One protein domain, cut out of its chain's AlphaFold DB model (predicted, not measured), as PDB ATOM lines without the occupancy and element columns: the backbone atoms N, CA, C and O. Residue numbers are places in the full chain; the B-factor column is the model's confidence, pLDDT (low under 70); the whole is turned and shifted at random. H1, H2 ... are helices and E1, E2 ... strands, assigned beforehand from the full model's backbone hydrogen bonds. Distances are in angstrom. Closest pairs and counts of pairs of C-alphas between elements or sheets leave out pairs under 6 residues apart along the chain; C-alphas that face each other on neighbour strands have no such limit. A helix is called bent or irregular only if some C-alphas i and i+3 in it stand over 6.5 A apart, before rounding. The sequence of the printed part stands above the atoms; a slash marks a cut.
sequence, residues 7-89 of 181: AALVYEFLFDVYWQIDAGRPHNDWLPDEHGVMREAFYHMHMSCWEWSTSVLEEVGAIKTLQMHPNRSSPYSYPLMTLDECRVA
ATOM      1  N   ALA A   7      -9.602  59.072  22.066       96.75
ATOM      2  CA  ALA A   7     -10.943  58.772  21.573       96.75
ATOM      3  C   ALA A   7     -10.967  57.635  20.535       96.75
ATOM      4  O   ALA A   7     -11.823  56.756  20.598       96.75
ATOM      5  N   ALA A   8     -10.008  57.613  19.602       97.00
ATOM      6  CA  ALA A   8      -9.947  56.561  18.591       97.00
ATOM      7  C   ALA A   8      -9.591  55.195  19.205       97.00
ATOM      8  O   ALA A   8     -10.140  54.178  18.794       97.00
ATOM      9  N   LEU A   9      -8.728  55.165  20.225       97.25
ATOM     10  CA  LEU A   9      -8.399  53.931  20.949       97.25
ATOM     11  C   LEU A   9      -9.567  53.451  21.825       97.25
ATOM     12  O   LEU A   9      -9.846  52.258  21.858       97.25
ATOM     13  N   VAL A  10     -10.283  54.372  22.481       97.56
ATOM     14  CA  VAL A  10     -11.523  54.073  23.223       97.56
ATOM     15  C   VAL A  10     -12.548  53.406  22.308       97.56
ATOM     16  O   VAL A  10     -13.127  52.385  22.679       97.56
ATOM     17  N   TYR A  11     -12.729  53.940  21.099       97.88
ATOM     18  CA  TYR A  11     -13.615  53.347  20.103       97.88
ATOM     19  C   TYR A  11     -13.182  51.921  19.728       97.88
ATOM     20  O   TYR A  11     -14.022  51.024  19.697       97.88
ATOM     21  N   GLU A  12     -11.887  51.676  19.494       97.44
ATOM     22  CA  GLU A  12     -11.388  50.323  19.202       97.44
ATOM     23  C   GLU A  12     -11.613  49.343  20.364       97.44
ATOM     24  O   GLU A  12     -11.936  48.181  20.124       97.44
ATOM     25  N   PHE A  13     -11.497  49.787  21.619       96.12
ATOM     26  CA  PHE A  13     -11.809  48.939  22.776       96.12
ATOM     27  C   PHE A  13     -13.291  48.585  22.840       96.12
ATOM     28  O   PHE A  13     -13.639  47.428  23.064       96.12
ATOM     29  N   LEU A  14     -14.174  49.564  22.625       96.69
ATOM     30  CA  LEU A  14     -15.611  49.311  22.617       96.69
ATOM     31  C   LEU A  14     -16.004  48.403  21.444       96.69
ATOM     32  O   LEU A  14     -16.857  47.531  21.595       96.69
ATOM     33  N   PHE A  15     -15.356  48.573  20.290       96.31
ATOM     34  CA  PHE A  15     -15.510  47.677  19.150       96.31
ATOM     35  C   PHE A  15     -15.114  46.239  19.501       96.31
ATOM     36  O   PHE A  15     -15.880  45.331  19.192       96.31
ATOM     37  N   ASP A  16     -13.982  46.031  20.183       93.50
ATOM     38  CA  ASP A  16     -13.561  44.701  20.648       93.50
ATOM     39  C   ASP A  16     -14.627  44.075  21.562       93.50
ATOM     40  O   ASP A  16     -15.009  42.927  21.354       93.50
ATOM     41  N   VAL A  17     -15.204  44.846  22.494       92.69
ATOM     42  CA  VAL A  17     -16.309  44.381  23.355       92.69
ATOM     43  C   VAL A  17     -17.520  43.936  22.532       92.69
ATOM     44  O   VAL A  17     -18.027  42.836  22.745       92.69
ATOM     45  N   TYR A  18     -17.982  44.748  21.578       93.31
ATOM     46  CA  TYR A  18     -19.110  44.370  20.718       93.31
ATOM     47  C   TYR A  18     -18.800  43.150  19.850       93.31
ATOM     48  O   TYR A  18     -19.649  42.273  19.705       93.31
ATOM     49  N   TRP A  19     -17.579  43.053  19.326       91.00
ATOM     50  CA  TRP A  19     -17.130  41.896  18.562       91.00
ATOM     51  C   TRP A  19     -17.162  40.613  19.404       91.00
ATOM     52  O   TRP A  19     -17.654  39.586  18.938       91.00
ATOM     53  N   GLN A  20     -16.715  40.678  20.663       87.75
ATOM     54  CA  GLN A  20     -16.788  39.553  21.602       87.75
ATOM     55  C   GLN A  20     -18.232  39.179  21.944       87.75
ATOM     56  O   GLN A  20     -18.560  37.996  21.985       87.75
ATOM     57  N   ILE A  21     -19.105  40.169  22.156       89.19
ATOM     58  CA  ILE A  21     -20.538  39.941  22.384       89.19
ATOM     59  C   ILE A  21     -21.161  39.224  21.185       89.19
ATOM     60  O   ILE A  21     -21.867  38.233  21.363       89.19
ATOM     61  N   ASP A  22     -20.897  39.685  19.964       89.12
ATOM     62  CA  ASP A  22     -21.453  39.073  18.760       89.12
ATOM     63  C   ASP A  22     -20.912  37.651  18.539       89.12
ATOM     64  O   ASP A  22     -21.683  36.742  18.220       89.12
ATOM     65  N   ALA A  23     -19.614  37.427  18.765       84.25
ATOM     66  CA  ALA A  23     -18.998  36.100  18.700       84.25
ATOM     67  C   ALA A  23     -19.540  35.153  19.787       84.25
ATOM     68  O   ALA A  23     -19.738  33.959  19.545       84.25
ATOM     69  N   GLY A  24     -19.809  35.697  20.973       76.88
ATOM     70  CA  GLY A  24     -20.370  34.997  22.118       76.88
ATOM     71  C   GLY A  24     -21.871  34.750  22.016       76.88
ATOM     72  O   GLY A  24     -22.362  33.861  22.701       76.88
ATOM     73  N   ARG A  25     -22.608  35.449  21.135       78.19
ATOM     74  CA  ARG A  25     -24.085  35.440  21.068       78.19
ATOM     75  C   ARG A  25     -24.758  34.065  21.111       78.19
ATOM     76  O   ARG A  25     -25.777  33.955  21.792       78.19
ATOM     77  N   PRO A  26     -24.229  32.997  20.485       72.75
ATOM     78  CA  PRO A  26     -24.802  31.653  20.619       72.75
ATOM     79  C   PRO A  26     -24.756  31.070  22.047       72.75
ATOM     80  O   PRO A  26     -25.491  30.132  22.344       72.75
ATOM     81  N   HIS A  27     -23.907  31.619  22.914       67.56
ATOM     82  CA  HIS A  27     -23.650  31.211  24.297       67.56
ATOM     83  C   HIS A  27     -23.780  32.384  25.289       67.56
ATOM     84  O   HIS A  27     -23.395  32.223  26.443       67.56
ATOM     85  N   ASN A  28     -24.263  33.558  24.849       63.00
ATOM     86  CA  ASN A  28     -24.166  34.792  25.630       63.00
ATOM     87  C   ASN A  28     -24.920  34.692  26.952       63.00
ATOM     88  O   ASN A  28     -26.106  34.344  26.999       63.00
ATOM     89  N   ASP A  29     -24.240  35.127  28.004       68.50
ATOM     90  CA  ASP A  29     -24.827  35.307  29.314       68.50
ATOM     91  C   ASP A  29     -25.600  36.632  29.327       68.50
ATOM     92  O   ASP A  29     -25.041  37.723  29.451       68.50
ATOM     93  N   TRP A  30     -26.921  36.540  29.176       83.56
ATOM     94  CA  TRP A  30     -27.805  37.634  29.557       83.56
ATOM     95  C   TRP A  30     -27.836  37.702  31.079       83.56
ATOM     96  O   TRP A  30     -28.407  36.826  31.733       83.56
ATOM     97  N   LEU A  31     -27.211  38.729  31.644       85.38
ATOM     98  CA  LEU A  31     -27.067  38.888  33.088       85.38
ATOM     99  C   LEU A  31     -27.843  40.113  33.578       85.38
ATOM    100  O   LEU A  31     -27.844  41.142  32.900       85.38
ATOM    101  N   PRO A  32     -28.512  40.037  34.741       87.62
ATOM    102  CA  PRO A  32     -29.202  41.187  35.305       87.62
ATOM    103  C   PRO A  32     -28.202  42.231  35.823       87.62
ATOM    104  O   PRO A  32     -27.208  41.884  36.462       87.62
ATOM    105  N   ASP A  33     -28.494  43.509  35.584       87.44
ATOM    106  CA  ASP A  33     -27.817  44.629  36.241       87.44
ATOM    107  C   ASP A  33     -28.306  44.836  37.689       87.44
ATOM    108  O   ASP A  33     -29.144  44.089  38.204       87.44
ATOM    109  N   GLU A  34     -27.790  45.862  38.373       85.12
ATOM    110  CA  GLU A  34     -28.172  46.180  39.756       85.12
ATOM    111  C   GLU A  34     -29.660  46.533  39.941       85.12
ATOM    112  O   GLU A  34     -30.157  46.553  41.069       85.12
ATOM    113  N   HIS A  35     -30.380  46.795  38.848       88.00
ATOM    114  CA  HIS A  35     -31.815  47.061  38.823       88.00
ATOM    115  C   HIS A  35     -32.636  45.850  38.350       88.00
ATOM    116  O   HIS A  35     -33.861  45.939  38.252       88.00
ATOM    117  N   GLY A  36     -31.987  44.712  38.084       85.69
ATOM    118  CA  GLY A  36     -32.628  43.491  37.600       85.69
ATOM    119  C   GLY A  36     -32.928  43.491  36.100       85.69
ATOM    120  O   GLY A  36     -33.637  42.601  35.631       85.69
ATOM    121  N   VAL A  37     -32.419  44.463  35.336       90.19
ATOM    122  CA  VAL A  37     -32.608  44.516  33.881       90.19
ATOM    123  C   VAL A  37     -31.591  43.597  33.219       90.19
ATOM    124  O   VAL A  37     -30.393  43.729  33.448       90.19
ATOM    125  N   MET A  38     -32.061  42.676  32.377       89.19
ATOM    126  CA  MET A  38     -31.179  41.769  31.640       89.19
ATOM    127  C   MET A  38     -30.356  42.545  30.609       89.19
ATOM    128  O   MET A  38     -30.908  43.250  29.761       89.19
ATOM    129  N   ARG A  39     -29.034  42.396  30.678       89.62
ATOM    130  CA  ARG A  39     -28.056  43.003  29.775       89.62
ATOM    131  C   ARG A  39     -27.325  41.918  29.006       89.62
ATOM    132  O   ARG A  39     -26.962  40.892  29.578       89.62
ATOM    133  N   GLU A  40     -27.084  42.171  27.726       89.31
ATOM    134  CA  GLU A  40     -26.138  41.375  26.948       89.31
ATOM    135  C   GLU A  40     -24.729  41.717  27.455       89.31
ATOM    136  O   GLU A  40     -24.289  42.865  27.350       89.31
ATOM    137  N   ALA A  41     -24.077  40.753  28.106       86.62
ATOM    138  CA  ALA A  41     -22.828  40.970  28.822       86.62
ATOM    139  C   ALA A  41     -21.645  40.303  28.115       86.62
ATOM    140  O   ALA A  41     -21.768  39.244  27.506       86.62
ATOM    141  N   PHE A  42     -20.478  40.919  28.256       87.69
ATOM    142  CA  PHE A  42     -19.194  40.383  27.826       87.69
ATOM    143  C   PHE A  42     -18.390  39.931  29.049       87.69
ATOM    144  O   PHE A  42     -18.271  40.677  30.022       87.69
ATOM    145  N   TYR A  43     -17.832  38.719  28.985       85.62
ATOM    146  CA  TYR A  43     -16.966  38.140  30.011       85.62
ATOM    147  C   TYR A  43     -15.492  38.366  29.662       85.62
ATOM    148  O   TYR A  43     -14.959  37.746  28.746       85.62
ATOM    149  N   HIS A  44     -14.803  39.207  30.428       82.38
ATOM    150  CA  HIS A  44     -13.405  39.556  30.176       82.38
ATOM    151  C   HIS A  44     -12.383  38.622  30.851       82.38
ATOM    152  O   HIS A  44     -11.186  38.912  30.862       82.38
ATOM    153  N   MET A  45     -12.838  37.516  31.454       80.19
ATOM    154  CA  MET A  45     -12.023  36.404  31.985       80.19
ATOM    155  C   MET A  45     -10.866  36.768  32.938       80.19
ATOM    156  O   MET A  45      -9.981  35.943  33.158       80.19
ATOM    157  N   HIS A  46     -10.823  37.988  33.483       79.69
ATOM    158  CA  HIS A  46      -9.634  38.538  34.155       79.69
ATOM    159  C   HIS A  46      -8.335  38.463  33.324       79.69
ATOM    160  O   HIS A  46      -7.235  38.364  33.865       79.69
ATOM    161  N   MET A  47      -8.434  38.488  31.992       81.44
ATOM    162  CA  MET A  47      -7.249  38.583  31.141       81.44
ATOM    163  C   MET A  47      -6.792  40.034  31.060       81.44
ATOM    164  O   MET A  47      -7.592  40.913  30.748       81.44
ATOM    165  N   SER A  48      -5.497  40.285  31.275       77.81
ATOM    166  CA  SER A  48      -4.958  41.650  31.344       77.81
ATOM    167  C   SER A  48      -5.280  42.499  30.107       77.81
ATOM    168  O   SER A  48      -5.593  43.674  30.251       77.81
ATOM    169  N   CYS A  49      -5.304  41.919  28.903       80.25
ATOM    170  CA  CYS A  49      -5.669  42.655  27.689       80.25
ATOM    171  C   CYS A  49      -7.071  43.278  27.773       80.25
ATOM    172  O   CYS A  49      -7.270  44.411  27.337       80.25
ATOM    173  N   TRP A  50      -8.022  42.568  28.382       87.44
ATOM    174  CA  TRP A  50      -9.385  43.040  28.527       87.44
ATOM    175  C   TRP A  50      -9.604  43.806  29.821       87.44
ATOM    176  O   TRP A  50     -10.269  44.828  29.762       87.44
ATOM    177  N   GLU A  51      -8.993  43.416  30.944       88.19
ATOM    178  CA  GLU A  51      -9.100  44.154  32.216       88.19
ATOM    179  C   GLU A  51      -8.661  45.618  32.088       88.19
ATOM    180  O   GLU A  51      -9.266  46.520  32.663       88.19
ATOM    181  N   TRP A  52      -7.601  45.872  31.319       90.12
ATOM    182  CA  TRP A  52      -7.099  47.228  31.113       90.12
ATOM    183  C   TRP A  52      -7.923  47.989  30.071       90.12
ATOM    184  O   TRP A  52      -7.945  49.216  30.077       90.12
ATOM    185  N   SER A  53      -8.600  47.288  29.159       92.56
ATOM    186  CA  SER A  53      -9.533  47.921  28.222       92.56
ATOM    187  C   SER A  53     -10.859  48.258  28.905       92.56
ATOM    188  O   SER A  53     -11.400  49.338  28.689       92.56
ATOM    189  N   THR A  54     -11.344  47.389  29.798       91.69
ATOM    190  CA  THR A  54     -12.571  47.611  30.560       91.69
ATOM    191  C   THR A  54     -12.388  48.731  31.571       91.69
ATOM    192  O   THR A  54     -13.294  49.544  31.704       91.69
ATOM    193  N   SER A  55     -11.212  48.867  32.196       91.00
ATOM    194  CA  SER A  55     -10.922  50.015  33.066       91.00
ATOM    195  C   SER A  55     -10.993  51.352  32.314       91.00
ATOM    196  O   SER A  55     -11.595  52.302  32.808       91.00
ATOM    197  N   VAL A  56     -10.443  51.425  31.094       94.38
ATOM    198  CA  VAL A  56     -10.542  52.616  30.229       94.38
ATOM    199  C   VAL A  56     -11.998  52.897  29.882       94.38
ATOM    200  O   VAL A  56     -12.467  54.022  30.038       94.38
ATOM    201  N   LEU A  57     -12.713  51.872  29.415       95.75
ATOM    202  CA  LEU A  57     -14.101  51.992  28.981       95.75
ATOM    203  C   LEU A  57     -15.048  52.365  30.131       95.75
ATOM    204  O   LEU A  57     -16.003  53.107  29.917       95.75
ATOM    205  N   GLU A  58     -14.804  51.879  31.344       94.06
ATOM    206  CA  GLU A  58     -15.595  52.216  32.529       94.06
ATOM    207  C   GLU A  58     -15.345  53.665  32.965       94.06
ATOM    208  O   GLU A  58     -16.295  54.414  33.219       94.06
ATOM    209  N   GLU A  59     -14.084  54.105  32.955       94.50
ATOM    210  CA  GLU A  59     -13.710  55.476  33.311       94.50
ATOM    211  C   GLU A  59     -14.396  56.500  32.387       94.50
ATOM    212  O   GLU A  59     -15.058  57.436  32.860       94.50
ATOM    213  N   VAL A  60     -14.357  56.268  31.067       95.50
ATOM    214  CA  VAL A  60     -15.045  57.118  30.074       95.50
ATOM    215  C   VAL A  60     -16.567  56.917  30.039       95.50
ATOM    216  O   VAL A  60     -17.268  57.651  29.349       95.50
ATOM    217  N   GLY A  61     -17.103  55.954  30.798       95.12
ATOM    218  CA  GLY A  61     -18.539  55.668  30.880       95.12
ATOM    219  C   GLY A  61     -19.125  54.944  29.663       95.12
ATOM    220  O   GLY A  61     -20.332  55.012  29.447       95.12
ATOM    221  N   ALA A  62     -18.294  54.264  28.872       96.75
ATOM    222  CA  ALA A  62     -18.720  53.486  27.711       96.75
ATOM    223  C   ALA A  62     -19.256  52.095  28.080       96.75
ATOM    224  O   ALA A  62     -20.081  51.537  27.355       96.75
ATOM    225  N   ILE A  63     -18.815  51.538  29.209       94.88
ATOM    226  CA  ILE A  63     -19.317  50.273  29.756       94.88
ATOM    227  C   ILE A  63     -19.622  50.414  31.245       94.88
ATOM    228  O   ILE A  63     -19.220  51.381  31.894       94.88
ATOM    229  N   LYS A  64     -20.276  49.393  31.793       92.19
ATOM    230  CA  LYS A  64     -20.423  49.204  33.231       92.19
ATOM    231  C   LYS A  64     -20.108  47.775  33.632       92.19
ATOM    232  O   LYS A  64     -20.606  46.834  33.015       92.19
ATOM    233  N   THR A  65     -19.330  47.618  34.696       88.81
ATOM    234  CA  THR A  65     -19.099  46.316  35.322       88.81
ATOM    235  C   THR A  65     -20.360  45.843  36.043       88.81
ATOM    236  O   THR A  65     -20.931  46.557  36.870       88.81
ATOM    237  N   LEU A  66     -20.807  44.624  35.747       86.19
ATOM    238  CA  LEU A  66     -21.882  43.970  36.486       86.19
ATOM    239  C   LEU A  66     -21.342  43.555  37.853       86.19
ATOM    240  O   LEU A  66     -20.309  42.906  37.936       86.19
ATOM    241  N   GLN A  67     -22.009  43.896  38.953       74.94
ATOM    242  CA  GLN A  67     -21.572  43.426  40.269       74.94
ATOM    243  C   GLN A  67     -22.281  42.123  40.641       74.94
ATOM    244  O   GLN A  67     -23.464  42.109  40.970       74.94
ATOM    245  N   MET A  68     -21.536  41.016  40.645       65.12
ATOM    246  CA  MET A  68     -21.968  39.767  41.270       65.12
ATOM    247  C   MET A  68     -21.472  39.775  42.722       65.12
ATOM    248  O   MET A  68     -20.346  39.381  43.001       65.12
ATOM    249  N   HIS A  69     -22.327  40.230  43.641       58.19
ATOM    250  CA  HIS A  69     -22.060  40.533  45.060       58.19
ATOM    251  C   HIS A  69     -21.293  41.844  45.362       58.19
ATOM    252  O   HIS A  69     -20.317  42.155  44.687       58.19
ATOM    253  N   PRO A  70     -21.632  42.549  46.470       56.75
ATOM    254  CA  PRO A  70     -21.055  43.861  46.823       56.75
ATOM    255  C   PRO A  70     -19.533  43.904  47.037       56.75
ATOM    256  O   PRO A  70     -18.956  44.980  47.119       56.75
ATOM    257  N   ASN A  71     -18.881  42.744  47.171       59.44
ATOM    258  CA  ASN A  71     -17.468  42.630  47.543       59.44
ATOM    259  C   ASN A  71     -16.606  41.975  46.452       59.44
ATOM    260  O   ASN A  71     -15.475  41.577  46.734       59.44
ATOM    261  N   ARG A  72     -17.130  41.784  45.234       57.31
ATOM    262  CA  ARG A  72     -16.384  41.174  44.125       57.31
ATOM    263  C   ARG A  72     -16.584  41.984  42.851       57.31
ATOM    264  O   ARG A  72     -17.717  42.224  42.446       57.31
ATOM    265  N   SER A  73     -15.483  42.363  42.204       66.81
ATOM    266  CA  SER A  73     -15.536  42.765  40.801       66.81
ATOM    267  C   SER A  73     -15.949  41.540  39.994       66.81
ATOM    268  O   SER A  73     -15.282  40.503  40.049       66.81
ATOM    269  N   SER A  74     -17.088  41.618  39.304       75.19
ATOM    270  CA  SER A  74     -17.413  40.571  38.346       75.19
ATOM    271  C   SER A  74     -16.621  40.841  37.077       75.19
ATOM    272  O   SER A  74     -16.571  41.982  36.631       75.19
ATOM    273  N   PRO A  75     -16.065  39.811  36.443       84.81
ATOM    274  CA  PRO A  75     -15.438  39.919  35.128       84.81
ATOM    275  C   PRO A  75     -16.435  40.129  33.977       84.81
ATOM    276  O   PRO A  75     -16.090  39.907  32.819       84.81
ATOM    277  N   TYR A  76     -17.686  40.467  34.283       87.81
ATOM    278  CA  TYR A  76     -18.702  40.747  33.286       87.81
ATOM    279  C   TYR A  76     -18.962  42.239  33.235       87.81
ATOM    280  O   TYR A  76     -19.196  42.871  34.266       87.81
ATOM    281  N   SER A  77     -19.001  42.778  32.029       90.25
ATOM    282  CA  SER A  77     -19.376  44.164  31.786       90.25
ATOM    283  C   SER A  77     -20.391  44.224  30.656       90.25
ATOM    284  O   SER A  77     -20.466  43.315  29.830       90.25
ATOM    285  N   TYR A  78     -21.170  45.299  30.605       92.31
ATOM    286  CA  TYR A  78     -22.090  45.550  29.501       92.31
ATOM    287  C   TYR A  78     -21.882  46.952  28.915       92.31
ATOM    288  O   TYR A  78     -21.541  47.876  29.664       92.31
ATOM    289  N   PRO A  79     -22.077  47.137  27.597       94.94
ATOM    290  CA  PRO A  79     -22.013  48.452  26.970       94.94
ATOM    291  C   PRO A  79     -23.106  49.394  27.485       94.94
ATOM    292  O   PRO A  79     -24.280  49.026  27.554       94.94
ATOM    293  N   LEU A  80     -22.720  50.628  27.806       95.75
ATOM    294  CA  LEU A  80     -23.628  51.744  28.099       95.75
ATOM    295  C   LEU A  80     -23.849  52.656  26.889       95.75
ATOM    296  O   LEU A  80     -24.780  53.458  26.900       95.75
ATOM    297  N   MET A  81     -23.003  52.536  25.865       95.75
ATOM    298  CA  MET A  81     -23.116  53.275  24.613       95.75
ATOM    299  C   MET A  81     -22.852  52.362  23.419       95.75
ATOM    300  O   MET A  81     -22.038  51.442  23.486       95.75
ATOM    301  N   THR A  82     -23.524  52.658  22.316       96.50
ATOM    302  CA  THR A  82     -23.314  52.052  21.002       96.50
ATOM    303  C   THR A  82     -22.043  52.576  20.335       96.50
ATOM    304  O   THR A  82     -21.497  53.618  20.709       96.50
ATOM    305  N   LEU A  83     -21.580  51.884  19.289       97.00
ATOM    306  CA  LEU A  83     -20.457  52.356  18.473       97.00
ATOM    307  C   LEU A  83     -20.750  53.710  17.810       97.00
ATOM    308  O   LEU A  83     -19.880  54.576  17.782       97.00
ATOM    309  N   ASP A  84     -21.976  53.938  17.329       97.19
ATOM    310  CA  ASP A  84     -22.351  55.224  16.732       97.19
ATOM    311  C   ASP A  84     -22.335  56.369  17.750       97.19
ATOM    312  O   ASP A  84     -21.862  57.459  17.427       97.19
ATOM    313  N   GLU A  85     -22.788  56.119  18.983       97.81
ATOM    314  CA  GLU A  85     -22.701  57.090  20.080       97.81
ATOM    315  C   GLU A  85     -21.246  57.363  20.468       97.81
ATOM    316  O   GLU A  85     -20.852  58.521  20.584       97.81
ATOM    317  N   CYS A  86     -20.424  56.320  20.599       97.25
ATOM    318  CA  CYS A  86     -19.001  56.450  20.907       97.25
ATOM    319  C   CYS A  86     -18.253  57.272  19.846       97.25
ATOM    320  O   CYS A  86     -17.413  58.105  20.178       97.25
ATOM    321  N   ARG A  87     -18.601  57.097  18.564       94.69
ATOM    322  CA  ARG A  87     -17.981  57.815  17.440       94.69
ATOM    323  C   ARG A  87     -18.159  59.333  17.515       94.69
ATOM    324  O   ARG A  87     -17.303  60.064  17.021       94.69
ATOM    325  N   VAL A  88     -19.272  59.806  18.076       95.75
ATOM    326  CA  VAL A  88     -19.589  61.243  18.183       95.75
ATOM    327  C   VAL A  88     -19.441  61.789  19.604       95.75
ATOM    328  O   VAL A  88     -19.673  62.978  19.820       95.75
ATOM    329  N   ALA A  89     -19.066  60.944  20.565       95.94
ATOM    330  CA  ALA A  89     -18.852  61.340  21.946       95.94
ATOM    331  C   ALA A  89     -17.627  62.257  22.084       95.94
ATOM    332  O   ALA A  89     -16.612  62.096  21.403       95.94
TER     333      ALA A  89
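What this domain is: This is residues 7 to 89 of the 181 residues of an uncharacterized protein of Mesorhizobium sp. 113-1-2 (UniProt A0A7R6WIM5). A small two-strand hairpin, E3 and E4, sits near the middle of the domain, with H2 packed on it and the long helix H1 passing close by E4. The short H3 lies beside the first part of H1, and a second small hairpin, E1 and E2, stands toward the other end of H1. The printed part has 83 residues with three named helices and four named strands, in the order H1, E1, E2, H2, E3, E4, H3; the two sheets, E1 - E2 and E3 - E4, are antiparallel. The class is mixed, helices and strands. The whole is compact, with a radius of gyration of the C-alphas of 12.1 A and spans of 33 by 27 by 25 A.

Where its parts are: H1, residues 7 to 27, is 30.5 A long and begins at C-alpha 7, (-10.943, 58.772, 21.573); it is irregular, with C-alphas 23 and 26 at 7.6 A. E1 is residues 30 to 32 and E2 residues 38 to 40, each 6.9 A. H2, residues 48 to 59, is 16.5 A long and begins at (-4.958, 41.650, 31.344). E3, residues 63 to 65, is 6.8 A, and E4, residues 76 to 79, is 10.5 A. H3, residues 83 to 88, is 8.9 A and ends at C-alpha 88, (-19.589, 61.243, 18.183).

How they stand to each other: H1 touches H2 with residues 10 to 14 alone, at a steep tilt of 65 degrees, opposite ways; the closest C-alphas are those of Phe 13 and Ser 53, 6.0 A. With residues 11 to 15 alone H1 touches H3, at a shallow tilt of 13 degrees, opposite ways; the closest C-alphas are those of Tyr 11 and Cys 86, 6.3 A. The hairpin E1 and E2 has N 39 and O 31 within hydrogen-bond range at 2.8 A. The hairpin E3 and E4 has N 64 and O 78 at 2.9 A. Residues 42 to 43 pair antiparallel with residues 76 to 77 of E4. The closest C-alphas of H2 and E3 are those of Leu 57 and Ile 63, 5.5 A, and of E2 and E4 those of Glu 40 and Tyr 78, 6.4 A. H2 and H3 are apart. O i to N i+4 pairs are within range in 15 of 17 for H1, 7 of 8 for H2 and 1 of 2 for H3.

The domain as a whole: The two C-alphas farthest apart are those of Asn 71 and Val 88, 34.8 A. The printed part has no cut and no long link. The mean pLDDT of the printed part is 87.0; residues 27 to 29 and 68 to 73 are under 70.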